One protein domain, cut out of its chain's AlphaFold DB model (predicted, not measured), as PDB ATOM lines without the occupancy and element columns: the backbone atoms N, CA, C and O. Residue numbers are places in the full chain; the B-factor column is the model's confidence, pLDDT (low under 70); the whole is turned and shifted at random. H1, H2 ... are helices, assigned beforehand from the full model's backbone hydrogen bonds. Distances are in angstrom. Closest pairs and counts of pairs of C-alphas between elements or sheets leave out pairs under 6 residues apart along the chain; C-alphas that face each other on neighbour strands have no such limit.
ATOM      1  N   PHE A 212     485.750 407.987 368.948       46.41
ATOM      2  CA  PHE A 212     485.598 409.094 369.896       46.41
ATOM      3  C   PHE A 212     484.272 409.080 370.659       46.41
ATOM      4  O   PHE A 212     484.229 409.556 371.796       46.41
ATOM      5  N   SER A 213     483.203 408.515 370.087       48.28
ATOM      6  CA  SER A 213     481.940 408.328 370.817       48.28
ATOM      7  C   SER A 213     482.072 407.313 371.961       48.28
ATOM      8  O   SER A 213     481.329 407.392 372.936       48.28
ATOM      9  N   ARG A 214     483.067 406.416 371.897       60.94
ATOM     10  CA  ARG A 214     483.336 405.381 372.909       60.94
ATOM     11  C   ARG A 214     484.257 405.824 374.058       60.94
ATOM     12  O   ARG A 214     484.357 405.104 375.045       60.94
ATOM     13  N   PHE A 215     484.882 407.008 374.004       65.38
ATOM     14  CA  PHE A 215     485.798 407.495 375.058       65.38
ATOM     15  C   PHE A 215     485.123 407.605 376.434       65.38
ATOM     16  O   PHE A 215     485.706 407.250 377.457       65.38
ATOM     17  N   GLU A 216     483.874 408.075 376.460       66.06
ATOM     18  CA  GLU A 216     483.062 408.140 377.677       66.06
ATOM     19  C   GLU A 216     482.818 406.745 378.261       66.06
ATOM     20  O   GLU A 216     482.972 406.544 379.465       66.06
ATOM     21  N   ILE A 217     482.486 405.775 377.405       70.94
ATOM     22  CA  ILE A 217     482.244 404.383 377.795       70.94
ATOM     23  C   ILE A 217     483.523 403.800 378.400       70.94
ATOM     24  O   ILE A 217     483.503 403.364 379.547       70.94
ATOM     25  N   VAL A 218     484.649 403.888 377.688       75.31
ATOM     26  CA  VAL A 218     485.944 403.361 378.148       75.31
ATOM     27  C   VAL A 218     486.376 404.018 379.458       75.31
ATOM     28  O   VAL A 218     486.720 403.318 380.403       75.31
ATOM     29  N   THR A 219     486.284 405.348 379.572       77.94
ATOM     30  CA  THR A 219     486.614 406.064 380.819       77.94
ATOM     31  C   THR A 219     485.763 405.556 381.985       77.94
ATOM     32  O   THR A 219     486.277 405.309 383.071       77.94
ATOM     33  N   ASN A 220     484.461 405.361 381.769       78.62
ATOM     34  CA  ASN A 220     483.554 404.868 382.801       78.62
ATOM     35  C   ASN A 220     483.797 403.392 383.160       78.62
ATOM     36  O   ASN A 220     483.657 403.031 384.327       78.62
ATOM     37  N   HIS A 221     484.197 402.549 382.207       80.62
ATOM     38  CA  HIS A 221     484.622 401.176 382.489       80.62
ATOM     39  C   HIS A 221     485.943 401.134 383.265       80.62
ATOM     40  O   HIS A 221     486.016 400.436 384.270       80.62
ATOM     41  N   LEU A 222     486.927 401.963 382.900       84.12
ATOM     42  CA  LEU A 222     488.171 402.123 383.659       84.12
ATOM     43  C   LEU A 222     487.910 402.643 385.079       84.12
ATOM     44  O   LEU A 222     488.579 402.216 386.015       84.12
ATOM     45  N   ILE A 223     486.915 403.515 385.279       84.56
ATOM     46  CA  ILE A 223     486.492 403.928 386.626       84.56
ATOM     47  C   ILE A 223     485.941 402.736 387.423       84.56
ATOM     48  O   ILE A 223     486.275 402.587 388.596       84.56
ATOM     49  N   ARG A 224     485.107 401.885 386.811       85.38
ATOM     50  CA  ARG A 224     484.556 400.693 387.480       85.38
ATOM     51  C   ARG A 224     485.651 399.680 387.816       85.38
ATOM     52  O   ARG A 224     485.736 399.268 388.967       85.38
ATOM     53  N   ALA A 225     486.516 399.358 386.853       84.75
ATOM     54  CA  ALA A 225     487.656 398.460 387.042       84.75
ATOM     55  C   ALA A 225     488.639 399.012 388.087       84.75
ATOM     56  O   ALA A 225     489.115 398.304 388.962       84.75
ATOM     57  N   GLY A 226     488.906 400.316 388.043       86.56
ATOM     58  CA  GLY A 226     489.815 400.984 388.964       86.56
ATOM     59  C   GLY A 226     489.293 401.124 390.395       86.56
ATOM     60  O   GLY A 226     490.087 401.318 391.316       86.56
ATOM     61  N   ALA A 227     487.976 401.044 390.603       84.62
ATOM     62  CA  ALA A 227     487.365 401.180 391.922       84.62
ATOM     63  C   ALA A 227     487.708 400.019 392.870       84.62
ATOM     64  O   ALA A 227     487.732 400.229 394.084       84.62
ATOM     65  N   SER A 228     487.992 398.826 392.335       82.56
ATOM     66  CA  SER A 228     488.397 397.646 393.111       82.56
ATOM     67  C   SER A 228     489.897 397.603 393.426       82.56
ATOM     68  O   SER A 228     490.308 396.825 394.279       82.56
ATOM     69  N   LEU A 229     490.720 398.447 392.793       86.12
ATOM     70  CA  LEU A 229     492.168 398.453 393.010       86.12
ATOM     71  C   LEU A 229     492.556 398.991 394.392       86.12
ATOM     72  O   LEU A 229     491.900 399.888 394.925       86.12
ATOM     73  N   HIS A 230     493.681 398.514 394.932       84.25
ATOM     74  CA  HIS A 230     494.224 398.961 396.219       84.25
ATOM     75  C   HIS A 230     494.620 400.454 396.210       84.25
ATOM     76  O   HIS A 230     495.027 401.014 395.185       84.25
ATOM     77  N   ASP A 231     494.542 401.128 397.361       80.81
ATOM     78  CA  ASP A 231     494.788 402.576 397.473       80.81
ATOM     79  C   ASP A 231     496.225 402.995 397.141       80.81
ATOM     80  O   ASP A 231     496.458 404.119 396.687       80.81
ATOM     81  N   ASN A 232     497.183 402.072 397.259       82.19
ATOM     82  CA  ASN A 232     498.586 402.302 396.894       82.19
ATOM     83  C   ASN A 232     498.766 402.760 395.437       82.19
ATOM     84  O   ASN A 232     499.643 403.583 395.167       82.19
ATOM     85  N   VAL A 233     497.897 402.320 394.518       82.75
ATOM     86  CA  VAL A 233     497.920 402.724 393.100       82.75
ATOM     87  C   VAL A 233     497.705 404.241 392.944       82.75
ATOM     88  O   VAL A 233     498.266 404.889 392.057       82.75
ATOM     89  N   PHE A 234     496.953 404.861 393.857       82.56
ATOM     90  CA  PHE A 234     496.534 406.265 393.773       82.56
ATOM     91  C   PHE A 234     497.427 407.235 394.573       82.56
ATOM     92  O   PHE A 234     497.142 408.438 394.640       82.56
ATOM     93  N   LYS A 235     498.528 406.741 395.163       73.31
ATOM     94  CA  LYS A 235     499.476 407.555 395.952       73.31
ATOM     95  C   LYS A 235     500.370 408.448 395.078       73.31
ATOM     96  O   LYS A 235     500.678 409.580 395.465       73.31
ATOM     97  N   ARG A 236     500.778 407.970 393.895       73.44
ATOM     98  CA  ARG A 236     501.701 408.676 392.982       73.44
ATOM     99  C   ARG A 236     501.016 409.847 392.249       73.44
ATOM    100  O   ARG A 236     499.797 409.986 392.230       73.44
ATOM    101  N   LYS A 237     501.811 410.765 391.689       67.06
ATOM    102  CA  LYS A 237     501.341 411.902 390.869       67.06
ATOM    103  C   LYS A 237     501.915 411.789 389.454       67.06
ATOM    104  O   LYS A 237     503.008 411.263 389.285       67.06
ATOM    105  N   GLY A 238     501.212 412.354 388.470       65.44
ATOM    106  CA  GLY A 238     501.711 412.514 387.097       65.44
ATOM    107  C   GLY A 238     501.286 411.411 386.122       65.44
ATOM    108  O   GLY A 238     500.556 410.493 386.488       65.44
ATOM    109  N   GLY A 239     501.735 411.529 384.866       58.28
ATOM    110  CA  GLY A 239     501.336 410.648 383.755       58.28
ATOM    111  C   GLY A 239     501.744 409.185 383.941       58.28
ATOM    112  O   GLY A 239     500.953 408.295 383.652       58.28
ATOM    113  N   LYS A 240     502.912 408.925 384.548       71.56
ATOM    114  CA  LYS A 240     503.374 407.558 384.853       71.56
ATOM    115  C   LYS A 240     502.389 406.793 385.747       71.56
ATOM    116  O   LYS A 240     502.131 405.628 385.504       71.56
ATOM    117  N   ALA A 241     501.769 407.462 386.722       76.19
ATOM    118  CA  ALA A 241     500.782 406.827 387.596       76.19
ATOM    119  C   ALA A 241     499.471 406.479 386.867       76.19
ATOM    120  O   ALA A 241     498.854 405.463 387.165       76.19
ATOM    121  N   ALA A 242     499.059 407.304 385.898       76.31
ATOM    122  CA  ALA A 242     497.907 407.009 385.046       76.31
ATOM    123  C   ALA A 242     498.196 405.849 384.078       76.31
ATOM    124  O   ALA A 242     497.303 405.048 383.810       76.31
ATOM    125  N   LYS A 243     499.444 405.733 383.604       78.50
ATOM    126  CA  LYS A 243     499.912 404.599 382.803       78.50
ATOM    127  C   LYS A 243     499.923 403.301 383.612       78.50
ATOM    128  O   LYS A 243     499.285 402.346 383.194       78.50
ATOM    129  N   ASP A 244     500.538 403.303 384.796       81.88
ATOM    130  CA  ASP A 244     500.530 402.146 385.704       81.88
ATOM    131  C   ASP A 244     499.079 401.712 386.012       81.88
ATOM    132  O   ASP A 244     498.741 400.533 385.971       81.88
ATOM    133  N   PHE A 245     498.184 402.679 386.256       86.38
ATOM    134  CA  PHE A 245     496.754 402.428 386.450       86.38
ATOM    135  C   PHE A 245     496.084 401.783 385.227       86.38
ATOM    136  O   PHE A 245     495.310 400.839 385.390       86.38
ATOM    137  N   TYR A 246     496.380 402.256 384.014       86.25
ATOM    138  CA  TYR A 246     495.901 401.629 382.783       86.25
ATOM    139  C   TYR A 246     496.400 400.187 382.661       86.25
ATOM    140  O   TYR A 246     495.607 399.280 382.421       86.25
ATOM    141  N   ASP A 247     497.694 399.962 382.894       84.12
ATOM    142  CA  ASP A 247     498.326 398.649 382.764       84.12
ATOM    143  C   ASP A 247     497.771 397.608 383.748       84.12
ATOM    144  O   ASP A 247     497.741 396.419 383.426       84.12
ATOM    145  N   ILE A 248     497.301 398.054 384.916       85.69
ATOM    146  CA  ILE A 248     496.622 397.215 385.908       85.69
ATOM    147  C   ILE A 248     495.155 396.984 385.514       85.69
ATOM    148  O   ILE A 248     494.701 395.843 385.443       85.69
ATOM    149  N   THR A 249     494.403 398.055 385.237       84.62
ATOM    150  CA  THR A 249     492.955 397.967 384.950       84.62
ATOM    151  C   THR A 249     492.643 397.225 383.656       84.62
ATOM    152  O   THR A 249     491.618 396.552 383.574       84.62
ATOM    153  N   ARG A 250     493.532 397.281 382.658       78.25
ATOM    154  CA  ARG A 250     493.360 396.563 381.388       78.25
ATOM    155  C   ARG A 250     493.357 395.039 381.549       78.25
ATOM    156  O   ARG A 250     492.778 394.356 380.717       78.25
ATOM    157  N   LYS A 251     493.971 394.522 382.621       81.88
ATOM    158  CA  LYS A 251     494.023 393.089 382.956       81.88
ATOM    159  C   LYS A 251     492.833 392.625 383.810       81.88
ATOM    160  O   LYS A 251     492.817 391.490 384.265       81.88
ATOM    161  N   THR A 252     491.882 393.511 384.118       77.56
ATOM    162  CA  THR A 252     490.736 393.190 384.981       77.56
ATOM    163  C   THR A 252     489.589 392.581 384.161       77.56
ATOM    164  O   THR A 252     489.236 393.182 383.145       77.56
ATOM    165  N   PRO A 253     488.911 391.511 384.634       72.06
ATOM    166  CA  PRO A 253     487.848 390.836 383.874       72.06
ATOM    167  C   PRO A 253     486.687 391.739 383.432       72.06
ATOM    168  O   PRO A 253     486.057 391.541 382.398       72.06
ATOM    169  N   SER A 254     486.420 392.821 384.172       67.56
ATOM    170  CA  SER A 254     485.404 393.825 383.809       67.56
ATOM    171  C   SER A 254     485.685 394.574 382.496       67.56
ATOM    172  O   SER A 254     484.831 395.335 382.028       67.56
ATOM    173  N   MET A 255     486.891 394.423 381.943       70.94
ATOM    174  CA  MET A 255     487.295 394.963 380.647       70.94
ATOM    175  C   MET A 255     487.151 393.933 379.507       70.94
ATOM    176  O   MET A 255     487.170 394.345 378.352       70.94
ATOM    177  N   ASP A 256     486.906 392.647 379.792       66.50
ATOM    178  CA  ASP A 256     486.844 391.547 378.803       66.50
ATOM    179  C   ASP A 256     485.745 391.720 377.757       66.50
ATOM    180  O   ASP A 256     485.981 391.535 376.563       66.50
ATOM    181  N   ALA A 257     484.578 392.220 378.162       60.59
ATOM    182  CA  ALA A 257     483.500 392.554 377.231       60.59
ATOM    183  C   ALA A 257     483.863 393.709 376.270       60.59
ATOM    184  O   ALA A 257     483.341 393.780 375.160       60.59
ATOM    185  N   LEU A 258     484.767 394.615 376.671       62.88
ATOM    186  CA  LEU A 258     485.315 395.645 375.779       62.88
ATOM    187  C   LEU A 258     486.432 395.081 374.888       62.88
ATOM    188  O   LEU A 258     486.636 395.592 373.784       62.88
ATOM    189  N   TRP A 259     487.140 394.036 375.336       60.81
ATOM    190  CA  TRP A 259     488.188 393.349 374.572       60.81
ATOM    191  C   TRP A 259     487.632 392.541 373.395       60.81
ATOM    192  O   TRP A 259     488.302 392.447 372.369       60.81
ATOM    193  N   GLN A 260     486.385 392.069 373.483       55.81
ATOM    194  CA  GLN A 260     485.663 391.454 372.360       55.81
ATOM    195  C   GLN A 260     485.373 392.436 371.204       55.81
ATOM    196  O   GLN A 260     485.061 392.011 370.101       55.81
ATOM    197  N   TRP A 261     485.530 393.755 371.400       58.31
ATOM    198  CA  TRP A 261     485.395 394.773 370.338       58.31
ATOM    199  C   TRP A 261     486.698 395.017 369.539       58.31
ATOM    200  O   TRP A 261     486.870 396.061 368.878       58.31
ATOM    201  N   ARG A 262     487.644 394.072 369.619       53.88
ATOM    202  CA  ARG A 262     488.860 393.991 368.801       53.88
ATOM    203  C   ARG A 262     488.514 393.588 367.361       53.88
ATOM    204  O   ARG A 262     488.656 392.435 366.990       53.88
ATOM    205  N   ASP A 263     488.149 394.556 366.525       52.00
ATOM    206  CA  ASP A 263     488.453 394.426 365.092       52.00
ATOM    207  C   ASP A 263     489.971 394.478 364.912       52.00
ATOM    208  O   ASP A 263     490.615 395.432 365.374       52.00
ATOM    209  N   THR A 264     490.519 393.458 364.250       47.97
ATOM    210  CA  THR A 264     491.956 393.209 364.041       47.97
ATOM    211  C   THR A 264     492.675 394.349 363.325       47.97
ATOM    212  O   THR A 264     493.863 394.553 363.554       47.97
ATOM    213  N   GLN A 265     491.965 395.168 362.548       43.97
ATOM    214  CA  GLN A 265     492.600 396.181 361.712       43.97
ATOM    215  C   GLN A 265     492.985 397.495 362.459       43.97
ATOM    216  O   GLN A 265     493.940 398.163 362.085       43.97
ATOM    217  N   SER A 266     492.367 397.862 363.597       50.16
ATOM    218  CA  SER A 266     492.575 399.186 364.259       50.16
ATOM    219  C   SER A 266     493.194 399.138 365.672       50.16
ATOM    220  O   SER A 266     492.900 399.971 366.540       50.16
ATOM    221  N   PHE A 267     494.057 398.153 365.926       50.25
ATOM    222  CA  PHE A 267     494.560 397.804 367.262       50.25
ATOM    223  C   PHE A 267     495.353 398.927 367.970       50.25
ATOM    224  O   PHE A 267     495.063 399.267 369.121       50.25
ATOM    225  N   GLN A 268     496.312 399.568 367.291       49.66
ATOM    226  CA  GLN A 268     497.232 400.525 367.932       49.66
ATOM    227  C   GLN A 268     496.576 401.866 368.319       49.66
ATOM    228  O   GLN A 268     496.932 402.483 369.329       49.66
ATOM    229  N   LEU A 269     495.598 402.328 367.534       43.25
ATOM    230  CA  LEU A 269     494.879 403.587 367.764       43.25
ATOM    231  C   LEU A 269     493.863 403.477 368.912       43.25
ATOM    232  O   LEU A 269     493.717 404.421 369.697       43.25
ATOM    233  N   LYS A 270     493.211 402.314 369.060       57.78
ATOM    234  CA  LYS A 270     492.317 402.017 370.191       57.78
ATOM    235  C   LYS A 270     493.090 402.000 371.516       57.78
ATOM    236  O   LYS A 270     492.682 402.682 372.454       57.78
ATOM    237  N   GLU A 271     494.252 401.344 371.559       63.50
ATOM    238  CA  GLU A 271     495.100 401.256 372.762       63.50
ATOM    239  C   GLU A 271     495.537 402.647 373.275       63.50
ATOM    240  O   GLU A 271     495.490 402.928 374.474       63.50
ATOM    241  N   ARG A 272     495.882 403.579 372.375       56.75
ATOM    242  CA  ARG A 272     496.249 404.960 372.757       56.75
ATOM    243  C   ARG A 272     495.068 405.779 373.262       56.75
ATOM    244  O   ARG A 272     495.204 406.531 374.227       56.75
ATOM    245  N   ALA A 273     493.901 405.646 372.633       59.31
ATOM    246  CA  ALA A 273     492.691 406.314 373.102       59.31
ATOM    247  C   ALA A 273     492.301 405.840 374.514       59.31
ATOM    248  O   ALA A 273     491.827 406.637 375.327       59.31
ATOM    249  N   TRP A 274     492.543 404.565 374.825       73.56
ATOM    250  CA  TRP A 274     492.231 403.977 376.124       73.56
ATOM    251  C   TRP A 274     493.232 404.397 377.208       73.56
ATOM    252  O   TRP A 274     492.811 404.750 378.312       73.56
ATOM    253  N   ARG A 275     494.527 404.519 376.883       72.31
ATOM    254  CA  ARG A 275     495.521 405.164 377.768       72.31
ATOM    255  C   ARG A 275     495.156 406.612 378.090       72.31
ATOM    256  O   ARG A 275     495.196 407.022 379.249       72.31
ATOM    257  N   CYS A 276     494.696 407.371 377.094       68.31
ATOM    258  CA  CYS A 276     494.180 408.726 377.309       68.31
ATOM    259  C   CYS A 276     492.929 408.747 378.209       68.31
ATOM    260  O   CYS A 276     492.768 409.673 379.003       68.31
ATOM    261  N   ALA A 277     492.050 407.742 378.119       73.69
ATOM    262  CA  ALA A 277     490.875 407.596 378.985       73.69
ATOM    263  C   ALA A 277     491.241 407.225 380.436       73.69
ATOM    264  O   ALA A 277     490.530 407.590 381.378       73.69
ATOM    265  N   ALA A 278     492.381 406.560 380.641       82.56
ATOM    266  CA  ALA A 278     492.871 406.175 381.961       82.56
ATOM    267  C   ALA A 278     493.227 407.378 382.839       82.56
ATOM    268  O   ALA A 278     493.051 407.329 384.053       82.56
ATOM    269  N   GLN A 279     493.668 408.488 382.248       76.75
ATOM    270  CA  GLN A 279     494.041 409.687 382.993       76.75
ATOM    271  C   GLN A 279     492.859 410.354 383.732       76.75
ATOM    272  O   GLN A 279     492.952 410.521 384.955       76.75
ATOM    273  N   PRO A 280     491.742 410.737 383.074       71.12
ATOM    274  CA  PRO A 280     490.582 411.268 383.784       71.12
ATOM    275  C   PRO A 280     489.972 410.238 384.745       71.12
ATOM    276  O   PRO A 280     489.550 410.630 385.832       71.12
ATOM    277  N   ALA A 281     489.982 408.942 384.404       82.25
ATOM    278  CA  ALA A 281     489.534 407.876 385.302       82.25
ATOM    279  C   ALA A 281     490.382 407.807 386.588       82.25
ATOM    280  O   ALA A 281     489.836 407.839 387.691       82.25
ATOM    281  N   TYR A 282     491.712 407.808 386.452       85.62
ATOM    282  CA  TYR A 282     492.665 407.773 387.560       85.62
ATOM    283  C   TYR A 282     492.479 408.955 388.511       85.62
ATOM    284  O   TYR A 282     492.349 408.766 389.719       85.62
ATOM    285  N   PHE A 283     492.441 410.185 387.989       81.81
ATOM    286  CA  PHE A 283     492.309 411.371 388.838       81.81
ATOM    287  C   PHE A 283     490.928 411.478 389.489       81.81
ATOM    288  O   PHE A 283     490.844 411.909 390.641       81.81
ATOM    289  N   ALA A 284     489.865 411.049 388.802       79.94
ATOM    290  CA  ALA A 284     488.528 410.989 389.385       79.94
ATOM    291  C   ALA A 284     488.462 409.975 390.536       79.94
ATOM    292  O   ALA A 284     487.967 410.306 391.612       79.94
ATOM    293  N   LEU A 285     489.006 408.769 390.343       84.44
ATOM    294  CA  LEU A 285     489.085 407.745 391.389       84.44
ATOM    295  C   LEU A 285     489.993 408.162 392.544       84.44
ATOM    296  O   LEU A 285     489.673 407.899 393.698       84.44
ATOM    297  N   ARG A 286     491.093 408.859 392.259       84.50
ATOM    298  CA  ARG A 286     491.987 409.389 393.286       84.50
ATOM    299  C   ARG A 286     491.310 410.441 394.162       84.50
ATOM    300  O   ARG A 286     491.440 410.371 395.382       84.50
ATOM    301  N   ASP A 287     490.596 411.407 393.575       81.00
ATOM    302  CA  ASP A 287     489.827 412.389 394.357       81.00
ATOM    303  C   ASP A 287     488.691 411.697 395.122       81.00
ATOM    304  O   ASP A 287     488.504 411.971 396.303       81.00
ATOM    305  N   TYR A 288     488.000 410.737 394.498       83.44
ATOM    306  CA  TYR A 288     486.967 409.928 395.150       83.44
ATOM    307  C   TYR A 288     487.506 409.183 396.383       83.44
ATOM    308  O   TYR A 288     486.959 409.333 397.472       83.44
ATOM    309  N   LYS A 289     488.627 408.464 396.249       84.38
ATOM    310  CA  LYS A 289     489.304 407.774 397.358       84.38
ATOM    311  C   LYS A 289     489.805 408.744 398.420       84.38
ATOM    312  O   LYS A 289     489.633 408.486 399.604       84.38
ATOM    313  N   THR A 290     490.356 409.892 398.025       82.94
ATOM    314  CA  THR A 290     490.780 410.923 398.989       82.94
ATOM    315  C   THR A 290     489.590 411.433 399.805       82.94
ATOM    316  O   THR A 290     489.685 411.551 401.022       82.94
ATOM    317  N   ARG A 291     488.445 411.694 399.161       83.69
ATOM    318  CA  ARG A 291     487.216 412.105 399.852       83.69
ATOM    319  C   ARG A 291     486.666 411.025 400.770       83.69
ATOM    320  O   ARG A 291     486.100 411.394 401.786       83.69
ATOM    321  N   LEU A 292     486.814 409.743 400.431       82.81
ATOM    322  CA  LEU A 292     486.435 408.639 401.317       82.81
ATOM    323  C   LEU A 292     487.264 408.647 402.603       82.81
ATOM    324  O   LEU A 292     486.690 408.638 403.682       82.81
ATOM    325  N   HIS A 293     488.588 408.764 402.506       83.38
ATOM    326  CA  HIS A 293     489.443 408.832 403.697       83.38
ATOM    327  C   HIS A 293     489.124 410.060 404.557       83.38
ATOM    328  O   HIS A 293     488.978 409.958 405.771       83.38
ATOM    329  N   LEU A 294     488.945 411.223 403.917       86.44
ATOM    330  CA  LEU A 294     488.526 412.438 404.617       86.44
ATOM    331  C   LEU A 294     487.126 412.301 405.227       86.44
ATOM    332  O   LEU A 294     486.874 412.882 406.272       86.44
ATOM    333  N   LEU A 295     486.218 411.564 404.582       86.44
ATOM    334  CA  LEU A 295     484.876 411.309 405.097       86.44
ATOM    335  C   LEU A 295     484.943 410.519 406.402       86.44
ATOM    336  O   LEU A 295     484.324 410.966 407.355       86.44
ATOM    337  N   HIS A 296     485.705 409.420 406.454       85.31
ATOM    338  CA  HIS A 296     485.906 408.653 407.690       85.31
ATOM    339  C   HIS A 296     486.402 409.565 408.815       85.31
ATOM    340  O   HIS A 296     485.717 409.750 409.815       85.31
ATOM    341  N   HIS A 297     487.502 410.276 408.563       85.88
ATOM    342  CA  HIS A 297     488.102 411.175 409.546       85.88
ATOM    343  C   HIS A 297     487.164 412.301 410.005       85.88
ATOM    344  O   HIS A 297     487.150 412.685 411.172       85.88
ATOM    345  N   PHE A 298     486.362 412.868 409.098       88.06
ATOM    346  CA  PHE A 298     485.409 413.923 409.455       88.06
ATOM    347  C   PHE A 298     484.203 413.393 410.210       88.06
ATOM    348  O   PHE A 298     483.644 414.139 411.011       88.06
ATOM    349  N   ILE A 299     483.790 412.154 409.950       88.44
ATOM    350  CA  ILE A 299     482.764 411.505 410.754       88.44
ATOM    351  C   ILE A 299     483.300 411.330 412.175       88.44
ATOM    352  O   ILE A 299     482.657 411.836 413.089       88.44
ATOM    353  N   ASP A 300     484.501 410.776 412.354       87.31
ATOM    354  CA  ASP A 300     485.121 410.608 413.678       87.31
ATOM    355  C   ASP A 300     485.270 411.957 414.405       87.31
ATOM    356  O   ASP A 300     484.914 412.107 415.572       87.31
ATOM    357  N   THR A 301     485.703 412.992 413.675       86.56
ATOM    358  CA  THR A 301     485.809 414.366 414.193       86.56
ATOM    359  C   THR A 301     484.452 414.936 414.610       86.56
ATOM    360  O   THR A 301     484.382 415.715 415.551       86.56
ATOM    361  N   LEU A 302     483.363 414.619 413.904       84.50
ATOM    362  CA  LEU A 302     482.024 415.060 414.303       84.50
ATOM    363  C   LEU A 302     481.480 414.260 415.484       84.50
ATOM    364  O   LEU A 302     480.761 414.829 416.297       84.50
ATOM    365  N   GLN A 303     481.799 412.971 415.560       84.31
ATOM    366  CA  GLN A 303     481.381 412.091 416.649       84.31
ATOM    367  C   GLN A 303     482.082 412.435 417.967       84.31
ATOM    368  O   GLN A 303     481.509 412.206 419.026       84.31
ATOM    369  N   SER A 304     483.280 413.030 417.912       84.25
ATOM    370  CA  SER A 304     483.977 413.555 419.091       84.25
ATOM    371  C   SER A 304     483.486 414.933 419.546       84.25
ATOM    372  O   SER A 304     483.860 415.388 420.628       84.25
ATOM    373  N   LEU A 305     482.645 415.616 418.757       83.81
ATOM    374  CA  LEU A 305     482.027 416.862 419.203       83.81
ATOM    375  C   LEU A 305     480.870 416.567 420.173       83.81
ATOM    376  O   LEU A 305     480.092 415.648 419.925       83.81
ATOM    377  N   PRO A 306     480.664 417.404 421.208       76.38
ATOM    378  CA  PRO A 306     479.578 417.217 422.177       76.38
ATOM    379  C   PRO A 306     478.169 417.244 421.566       76.38
ATOM    380  O   PRO A 306     477.224 416.739 422.164       76.38
ATOM    381  N   ASP A 307     478.009 417.864 420.392       80.12
ATOM    382  CA  ASP A 307     476.715 418.074 419.747       80.12
ATOM    383  C   ASP A 307     476.714 417.600 418.283       80.12
ATOM    384  O   ASP A 307     477.073 418.328 417.350       80.12
ATOM    385  N   ALA A 308     476.228 416.378 418.057       69.94
ATOM    386  CA  ALA A 308     476.023 415.823 416.717       69.94
ATOM    387  C   ALA A 308     474.927 416.563 415.911       69.94
ATOM    388  O   ALA A 308     474.844 416.425 414.683       69.94
ATOM    389  N   THR A 309     474.087 417.387 416.556       80.69
ATOM    390  CA  THR A 309     472.998 418.126 415.895       80.69
ATOM    391  C   THR A 309     473.485 419.330 415.085       80.69
ATOM    392  O   THR A 309     472.730 419.860 414.259       80.69
ATOM    393  N   LEU A 310     474.769 419.697 415.201       86.62
ATOM    394  CA  LEU A 310     475.417 420.739 414.394       86.62
ATOM    395  C   LEU A 310     475.226 420.530 412.881       86.62
ATOM    396  O   LEU A 310     475.185 421.499 412.116       86.62
ATOM    397  N   ILE A 311     475.037 419.284 412.429       88.56
ATOM    398  CA  ILE A 311     474.766 418.947 411.022       88.56
ATOM    399  C   ILE A 311     473.463 419.563 410.479       88.56
ATOM    400  O   ILE A 311     473.318 419.772 409.264       88.56
ATOM    401  N   PHE A 312     472.514 419.888 411.359       89.31
ATOM    402  CA  PHE A 312     471.249 420.525 411.003       89.31
ATOM    403  C   PHE A 312     471.353 422.050 410.893       89.31
ATOM    404  O   PHE A 312     470.433 422.677 410.364       89.31
ATOM    405  N   ASP A 313     472.452 422.676 411.326       86.81
ATOM    406  CA  ASP A 313     472.563 424.131 411.254       86.81
ATOM    407  C   ASP A 313     472.588 424.634 409.798       86.81
ATOM    408  O   ASP A 313     473.317 424.165 408.917       86.81
ATOM    409  N   SER A 314     471.793 425.672 409.563       83.38
ATOM    410  CA  SER A 314     471.838 426.545 408.398       83.38
ATOM    411  C   SER A 314     473.246 427.045 408.034       83.38
ATOM    412  O   SER A 314     473.550 427.141 406.843       83.38
ATOM    413  N   LYS A 315     474.110 427.331 409.021       85.94
ATOM    414  CA  LYS A 315     475.479 427.846 408.830       85.94
ATOM    415  C   LYS A 315     476.545 426.752 408.698       85.94
ATOM    416  O   LYS A 315     477.731 427.070 408.658       85.94
ATOM    417  N   PHE A 316     476.157 425.483 408.600       87.81
ATOM    418  CA  PHE A 316     477.107 424.382 408.467       87.81
ATOM    419  C   PHE A 316     477.975 424.495 407.185       87.81
ATOM    420  O   PHE A 316     477.428 424.691 406.089       87.81
ATOM    421  N   PRO A 317     479.308 424.292 407.263       90.31
ATOM    422  CA  PRO A 317     480.081 423.982 408.469       90.31
ATOM    423  C   PRO A 317     480.460 425.252 409.244       90.31
ATOM    424  O   PRO A 317     480.916 426.235 408.654       90.31
ATOM    425  N   GLN A 318     480.298 425.217 410.566       88.31
ATOM    426  CA  GLN A 318     480.688 426.314 411.451       88.31
ATOM    427  C   GLN A 318     482.208 426.345 411.697       88.31
ATOM    428  O   GLN A 318     482.915 425.378 411.414       88.31
ATOM    429  N   ASN A 319     482.712 427.445 412.272       88.94
ATOM    430  CA  ASN A 319     484.128 427.581 412.644       88.94
ATOM    431  C   ASN A 319     484.597 426.478 413.601       88.94
ATOM    432  O   ASN A 319     485.697 425.985 413.406       88.94
ATOM    433  N   VAL A 320     483.766 426.067 414.563       88.88
ATOM    434  CA  VAL A 320     484.098 425.007 415.533       88.88
ATOM    435  C   VAL A 320     484.447 423.696 414.819       88.88
ATOM    436  O   VAL A 320     485.483 423.102 415.090       88.88
ATOM    437  N   ILE A 321     483.651 423.316 413.814       89.31
ATOM    438  CA  ILE A 321     483.895 422.123 412.989       89.31
ATOM    439  C   ILE A 321     485.185 422.282 412.184       89.31
ATOM    440  O   ILE A 321     485.972 421.348 412.089       89.31
ATOM    441  N   PHE A 322     485.431 423.463 411.604       90.25
ATOM    442  CA  PHE A 322     486.690 423.708 410.901       90.25
ATOM    443  C   PHE A 322     487.892 423.584 411.835       90.25
ATOM    444  O   PHE A 322     488.860 422.943 411.448       90.25
ATOM    445  N   SER A 323     487.836 424.162 413.036       89.06
ATOM    446  CA  SER A 323     488.915 424.070 414.020       89.06
ATOM    447  C   SER A 323     489.197 422.619 414.411       89.06
ATOM    448  O   SER A 323     490.352 422.213 414.356       89.06
ATOM    449  N   ALA A 324     488.154 421.831 414.695       88.25
ATOM    450  CA  ALA A 324     488.277 420.409 415.027       88.25
ATOM    451  C   ALA A 324     488.835 419.572 413.861       88.25
ATOM    452  O   ALA A 324     489.672 418.693 414.050       88.25
ATOM    453  N   VAL A 325     488.422 419.873 412.625       89.62
ATOM    454  CA  VAL A 325     488.997 419.235 411.434       89.62
ATOM    455  C   VAL A 325     490.470 419.615 411.291       89.62
ATOM    456  O   VAL A 325     491.308 418.742 411.109       89.62
ATOM    457  N   TYR A 326     490.827 420.898 411.400       89.69
ATOM    458  CA  TYR A 326     492.217 421.335 411.241       89.69
ATOM    459  C   TYR A 326     493.153 420.785 412.319       89.69
ATOM    460  O   TYR A 326     494.298 420.484 411.992       89.69
ATOM    461  N   SER A 327     492.694 420.636 413.565       86.88
ATOM    462  CA  SER A 327     493.509 420.076 414.651       86.88
ATOM    463  C   SER A 327     493.790 418.586 414.466       86.88
ATOM    464  O   SER A 327     494.847 418.109 414.865       86.88
ATOM    465  N   THR A 328     492.875 417.856 413.832       84.31
ATOM    466  CA  THR A 328     492.983 416.407 413.621       84.31
ATOM    467  C   THR A 328     493.572 416.045 412.250       84.31
ATOM    468  O   THR A 328     494.065 414.937 412.069       84.31
ATOM    469  N   LEU A 329     493.609 416.977 411.285       84.62
ATOM    470  CA  LEU A 329     494.214 416.769 409.958       84.62
ATOM    471  C   LEU A 329     495.654 416.209 409.978       84.62
ATOM    472  O   LEU A 329     495.949 415.368 409.127       84.62
ATOM    473  N   PRO A 330     496.562 416.626 410.884       82.44
ATOM    474  CA  PRO A 330     497.907 416.052 410.967       82.44
ATOM    475  C   PRO A 330     497.928 414.550 411.298       82.44
ATOM    476  O   PRO A 330     498.870 413.862 410.916       82.44
ATOM    477  N   GLN A 331     496.885 414.034 411.955       80.56
ATOM    478  CA  GLN A 331     496.787 412.641 412.411       80.56
ATOM    479  C   GLN A 331     496.393 411.669 411.283       80.56
ATOM    480  O   GLN A 331     496.596 410.469 411.411       80.56
ATOM    481  N   LEU A 332     495.895 412.171 410.143       76.00
ATOM    482  CA  LEU A 332     495.432 411.353 409.009       76.00
ATOM    483  C   LEU A 332     496.528 410.508 408.336       76.00
ATOM    484  O   LEU A 332     496.210 409.693 407.475       76.00
ATOM    485  N   GLY A 333     497.816 410.755 408.609       69.69
ATOM    486  CA  GLY A 333     498.932 410.045 407.959       69.69
ATOM    487  C   GLY A 333     498.995 410.208 406.426       69.69
ATOM    488  O   GLY A 333     499.812 409.578 405.752       69.69
ATOM    489  N   MET A 334     498.146 411.061 405.842       74.06
ATOM    490  CA  MET A 334     498.010 411.270 404.401       74.06
ATOM    491  C   MET A 334     498.688 412.566 403.951       74.06
ATOM    492  O   MET A 334     498.439 413.646 404.482       74.06
ATOM    493  N   LYS A 335     499.474 412.501 402.867       72.69
ATOM    494  CA  LYS A 335     500.050 413.696 402.223       72.69
ATOM    495  C   LYS A 335     498.995 414.454 401.403       72.69
ATOM    496  O   LYS A 335     498.875 414.253 400.192       72.69
ATOM    497  N   LEU A 336     498.252 415.349 402.054       78.12
ATOM    498  CA  LEU A 336     497.313 416.271 401.403       78.12
ATOM    499  C   LEU A 336     498.048 417.429 400.703       78.12
ATOM    500  O   LEU A 336     499.085 417.913 401.149       78.12
ATOM    501  N   THR A 337     497.516 417.899 399.573       75.31
ATOM    502  CA  THR A 337     498.049 419.083 398.874       75.31
ATOM    503  C   THR A 337     497.552 420.392 399.492       75.31
ATOM    504  O   THR A 337     496.476 420.424 400.085       75.31
ATOM    505  N   LYS A 338     498.263 421.511 399.252       72.62
ATOM    506  CA  LYS A 338     497.832 422.866 399.670       72.62
ATOM    507  C   LYS A 338     496.384 423.199 399.258       72.62
ATOM    508  O   LYS A 338     495.680 423.881 399.991       72.62
ATOM    509  N   GLY A 339     495.921 422.696 398.108       74.25
ATOM    510  CA  GLY A 339     494.533 422.866 397.661       74.25
ATOM    511  C   GLY A 339     493.522 422.020 398.446       74.25
ATOM    512  O   GLY A 339     492.429 422.500 398.742       74.25
ATOM    513  N   GLN A 340     493.891 420.795 398.828       76.69
ATOM    514  CA  GLN A 340     493.032 419.861 399.571       76.69
ATOM    515  C   GLN A 340     492.875 420.234 401.050       76.69
ATOM    516  O   GLN A 340     491.855 419.916 401.646       76.69
ATOM    517  N   VAL A 341     493.832 420.965 401.625       82.88
ATOM    518  CA  VAL A 341     493.713 421.539 402.980       82.88
ATOM    519  C   VAL A 341     493.054 422.922 402.987       82.88
ATOM    520  O   VAL A 341     492.926 423.549 404.033       82.88
ATOM    521  N   SER A 342     492.638 423.438 401.826       85.81
ATOM    522  CA  SER A 342     491.980 424.741 401.772       85.81
ATOM    523  C   SER A 342     490.603 424.688 402.434       85.81
ATOM    524  O   SER A 342     489.831 423.742 402.256       85.81
ATOM    525  N   ARG A 343     490.236 425.775 403.117       88.31
ATOM    526  CA  ARG A 343     488.915 425.926 403.746       88.31
ATOM    527  C   ARG A 343     487.755 425.703 402.771       88.31
ATOM    528  O   ARG A 343     486.708 425.194 403.164       88.31
ATOM    529  N   VAL A 344     487.938 426.079 401.505       84.69
ATOM    530  CA  VAL A 344     486.943 425.880 400.443       84.69
ATOM    531  C   VAL A 344     486.770 424.393 400.136       84.69
ATOM    532  O   VAL A 344     485.637 423.911 400.119       84.69
ATOM    533  N   TYR A 345     487.869 423.655 399.941       83.62
ATOM    534  CA  TYR A 345     487.822 422.220 399.656       83.62
ATOM    535  C   TYR A 345     487.222 421.435 400.827       83.62
ATOM    536  O   TYR A 345     486.227 420.735 400.642       83.62
ATOM    537  N   LEU A 346     487.748 421.627 402.042       87.19
ATOM    538  CA  LEU A 346     487.254 420.956 403.250       87.19
ATOM    539  C   LEU A 346     485.779 421.295 403.508       87.19
ATOM    540  O   LEU A 346     484.967 420.414 403.780       87.19
ATOM    541  N   GLY A 347     485.394 422.561 403.315       88.44
ATOM    542  CA  GLY A 347     484.002 422.989 403.421       88.44
ATOM    543  C   GLY A 347     483.081 422.301 402.410       88.44
ATOM    544  O   GLY A 347     481.937 421.983 402.735       88.44
ATOM    545  N   ASN A 348     483.564 422.032 401.196       86.69
ATOM    546  CA  ASN A 348     482.809 421.289 400.190       86.69
ATOM    547  C   ASN A 348     482.663 419.807 400.551       86.69
ATOM    548  O   ASN A 348     481.576 419.259 400.370       86.69
ATOM    549  N   VAL A 349     483.705 419.177 401.099       84.81
ATOM    550  CA  VAL A 349     483.647 417.784 401.578       84.81
ATOM    551  C   VAL A 349     482.670 417.653 402.755       84.81
ATOM    552  O   VAL A 349     481.795 416.792 402.724       84.81
ATOM    553  N   LEU A 350     482.710 418.572 403.724       89.88
ATOM    554  CA  LEU A 350     481.764 418.594 404.847       89.88
ATOM    555  C   LEU A 350     480.312 418.778 404.374       89.88
ATOM    556  O   LEU A 350     479.413 418.055 404.803       89.88
ATOM    557  N   ARG A 351     480.040 419.716 403.453       91.50
ATOM    558  CA  ARG A 351     478.684 419.887 402.884       91.50
ATOM    559  C   ARG A 351     478.228 418.666 402.095       91.50
ATOM    560  O   ARG A 351     477.038 418.349 402.090       91.50
ATOM    561  N   TRP A 352     479.151 418.002 401.408       87.75
ATOM    562  CA  TRP A 352     478.867 416.757 400.710       87.75
ATOM    563  C   TRP A 352     478.450 415.660 401.692       87.75
ATOM    564  O   TRP A 352     477.376 415.096 401.512       87.75
ATOM    565  N   MET A 353     479.190 415.467 402.785       88.56
ATOM    566  CA  MET A 353     478.810 414.572 403.884       88.56
ATOM    567  C   MET A 353     477.437 414.931 404.479       88.56
ATOM    568  O   MET A 353     476.569 414.068 404.578       88.56
ATOM    569  N   ARG A 354     477.163 416.214 404.764       91.62
ATOM    570  CA  ARG A 354     475.832 416.679 405.214       91.62
ATOM    571  C   ARG A 354     474.710 416.275 404.251       91.62
ATOM    572  O   ARG A 354     473.614 415.919 404.681       91.62
ATOM    573  N   ASN A 355     474.968 416.308 402.944       90.38
ATOM    574  CA  ASN A 355     474.001 415.866 401.940       90.38
ATOM    575  C   ASN A 355     473.797 414.341 401.935       90.38
ATOM    576  O   ASN A 355     472.691 413.901 401.619       90.38
ATOM    577  N   LEU A 356     474.811 413.546 402.295       88.38
ATOM    578  CA  LEU A 356     474.668 412.096 402.481       88.38
ATOM    579  C   LEU A 356     473.773 411.789 403.679       88.38
ATOM    580  O   LEU A 356     472.822 411.022 403.535       88.38
ATOM    581  N   VAL A 357     473.981 412.477 404.805       90.44
ATOM    582  CA  VAL A 357     473.109 412.337 405.981       90.44
ATOM    583  C   VAL A 357     471.669 412.717 405.639       90.44
ATOM    584  O   VAL A 357     470.732 411.957 405.884       90.44
ATOM    585  N   LYS A 358     471.482 413.847 404.948       92.06
ATOM    586  CA  LYS A 358     470.168 414.264 404.443       92.06
ATOM    587  C   LYS A 358     469.521 413.216 403.530       92.06
ATOM    588  O   LYS A 358     468.301 413.059 403.547       92.06
ATOM    589  N   ARG A 359     470.307 412.524 402.699       89.19
ATOM    590  CA  ARG A 359     469.809 411.440 401.843       89.19
ATOM    591  C   ARG A 359     469.357 410.247 402.681       89.19
ATOM    592  O   ARG A 359     468.276 409.744 402.408       89.19
ATOM    593  N   GLY A 360     470.103 409.872 403.719       89.44
ATOM    594  CA  GLY A 360     469.728 408.798 404.649       89.44
ATOM    595  C   GLY A 360     468.383 409.014 405.299       89.44
ATOM    596  O   GLY A 360     467.525 408.134 405.247       89.44
TER     597      GLY A 360
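This is residues 212 to 360 of the 1009 residues of the protein "Transposase" of Candidatus Helarchaeota archaeon (UniProt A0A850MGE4). One very long helix, H5, forms the shaft of a rod, and two separate groups of helices pack on it: H1, H2 and H3 on residues 273 to 289, with H4 on the side of H1, and H7 and H8 on residues 291 to 302, with small H6 nearby. H3 and H8 stand about perpendicular to the shaft, and residues 263 to 269 stick out at its first end. The printed part has 149 residues with eight named helices, H1 to H8 in order along the chain, and no named strand; the class is all helix. The whole is loose, with a radius of gyration of the C-alphas of 19.3 A and spans of 64 by 30 by 23 A.

The hub is H5, residues 264 to 303, touching five other helices; it has a kink of 38 degrees near residue 271. H1, residues 215 to 227, touches it at a steep tilt of 48 degrees, the same way, closest at the C-alphas of Thr 219 and Ala 277, 4.9 A. H3, residues 239 to 249, touches H5 about perpendicular, at 82 degrees, closest at the C-alphas of Ala 242 and Gln 279, 5.1 A. H2, residues 231 to 234, touches H5, closest at the C-alphas of Phe 234 and Arg 286, 5.5 A. H4, residues 253 to 259, touches H1 at a shallow tilt of 17 degrees, opposite ways, closest at the C-alphas of Ala 225 and Ser 254, 6.1 A. H7, residues 319 to 332, touches H5 at a steep tilt of 62 degrees, closest at the C-alphas of Thr 301 and Val 325, 6.4 A. H8, residues 343 to 360, touches H5 at 84 degrees, about perpendicular, closest at the C-alphas of Arg 291 and Val 349, 6.9 A. H6, residues 308 to 312, touches no helix but is near H5 and H8. Every O i to N i+4 pair is within hydrogen-bond range in H1, H3 and H8, against 32 of 36 in H5, 7 of 10 in H7, 1 of 3 in H4 and 0 of 1 in H6; O i to N i+3 pairs within range number 3 of 4 in H4 and 1 of 2 in H6, and H2 is too short for an i+4 pair.

H5 measures 56.9 A, from C-alpha 264 at (491.956, 393.209, 364.041) to C-alpha 303 at (481.381, 412.091, 416.649). H8 measures 25.7 A and ends at C-alpha 360, (469.728, 408.798, 404.649); H7 measures 20.1 A and H1 18.1 A.

The C-alphas of Gln 265 and Pro 306 are farthest apart, 65.3 A. The printed part has no cut, and no link is long. Mean pLDDT of the printed part is 78.1; 30 residues are under 70, among them 256 to 273.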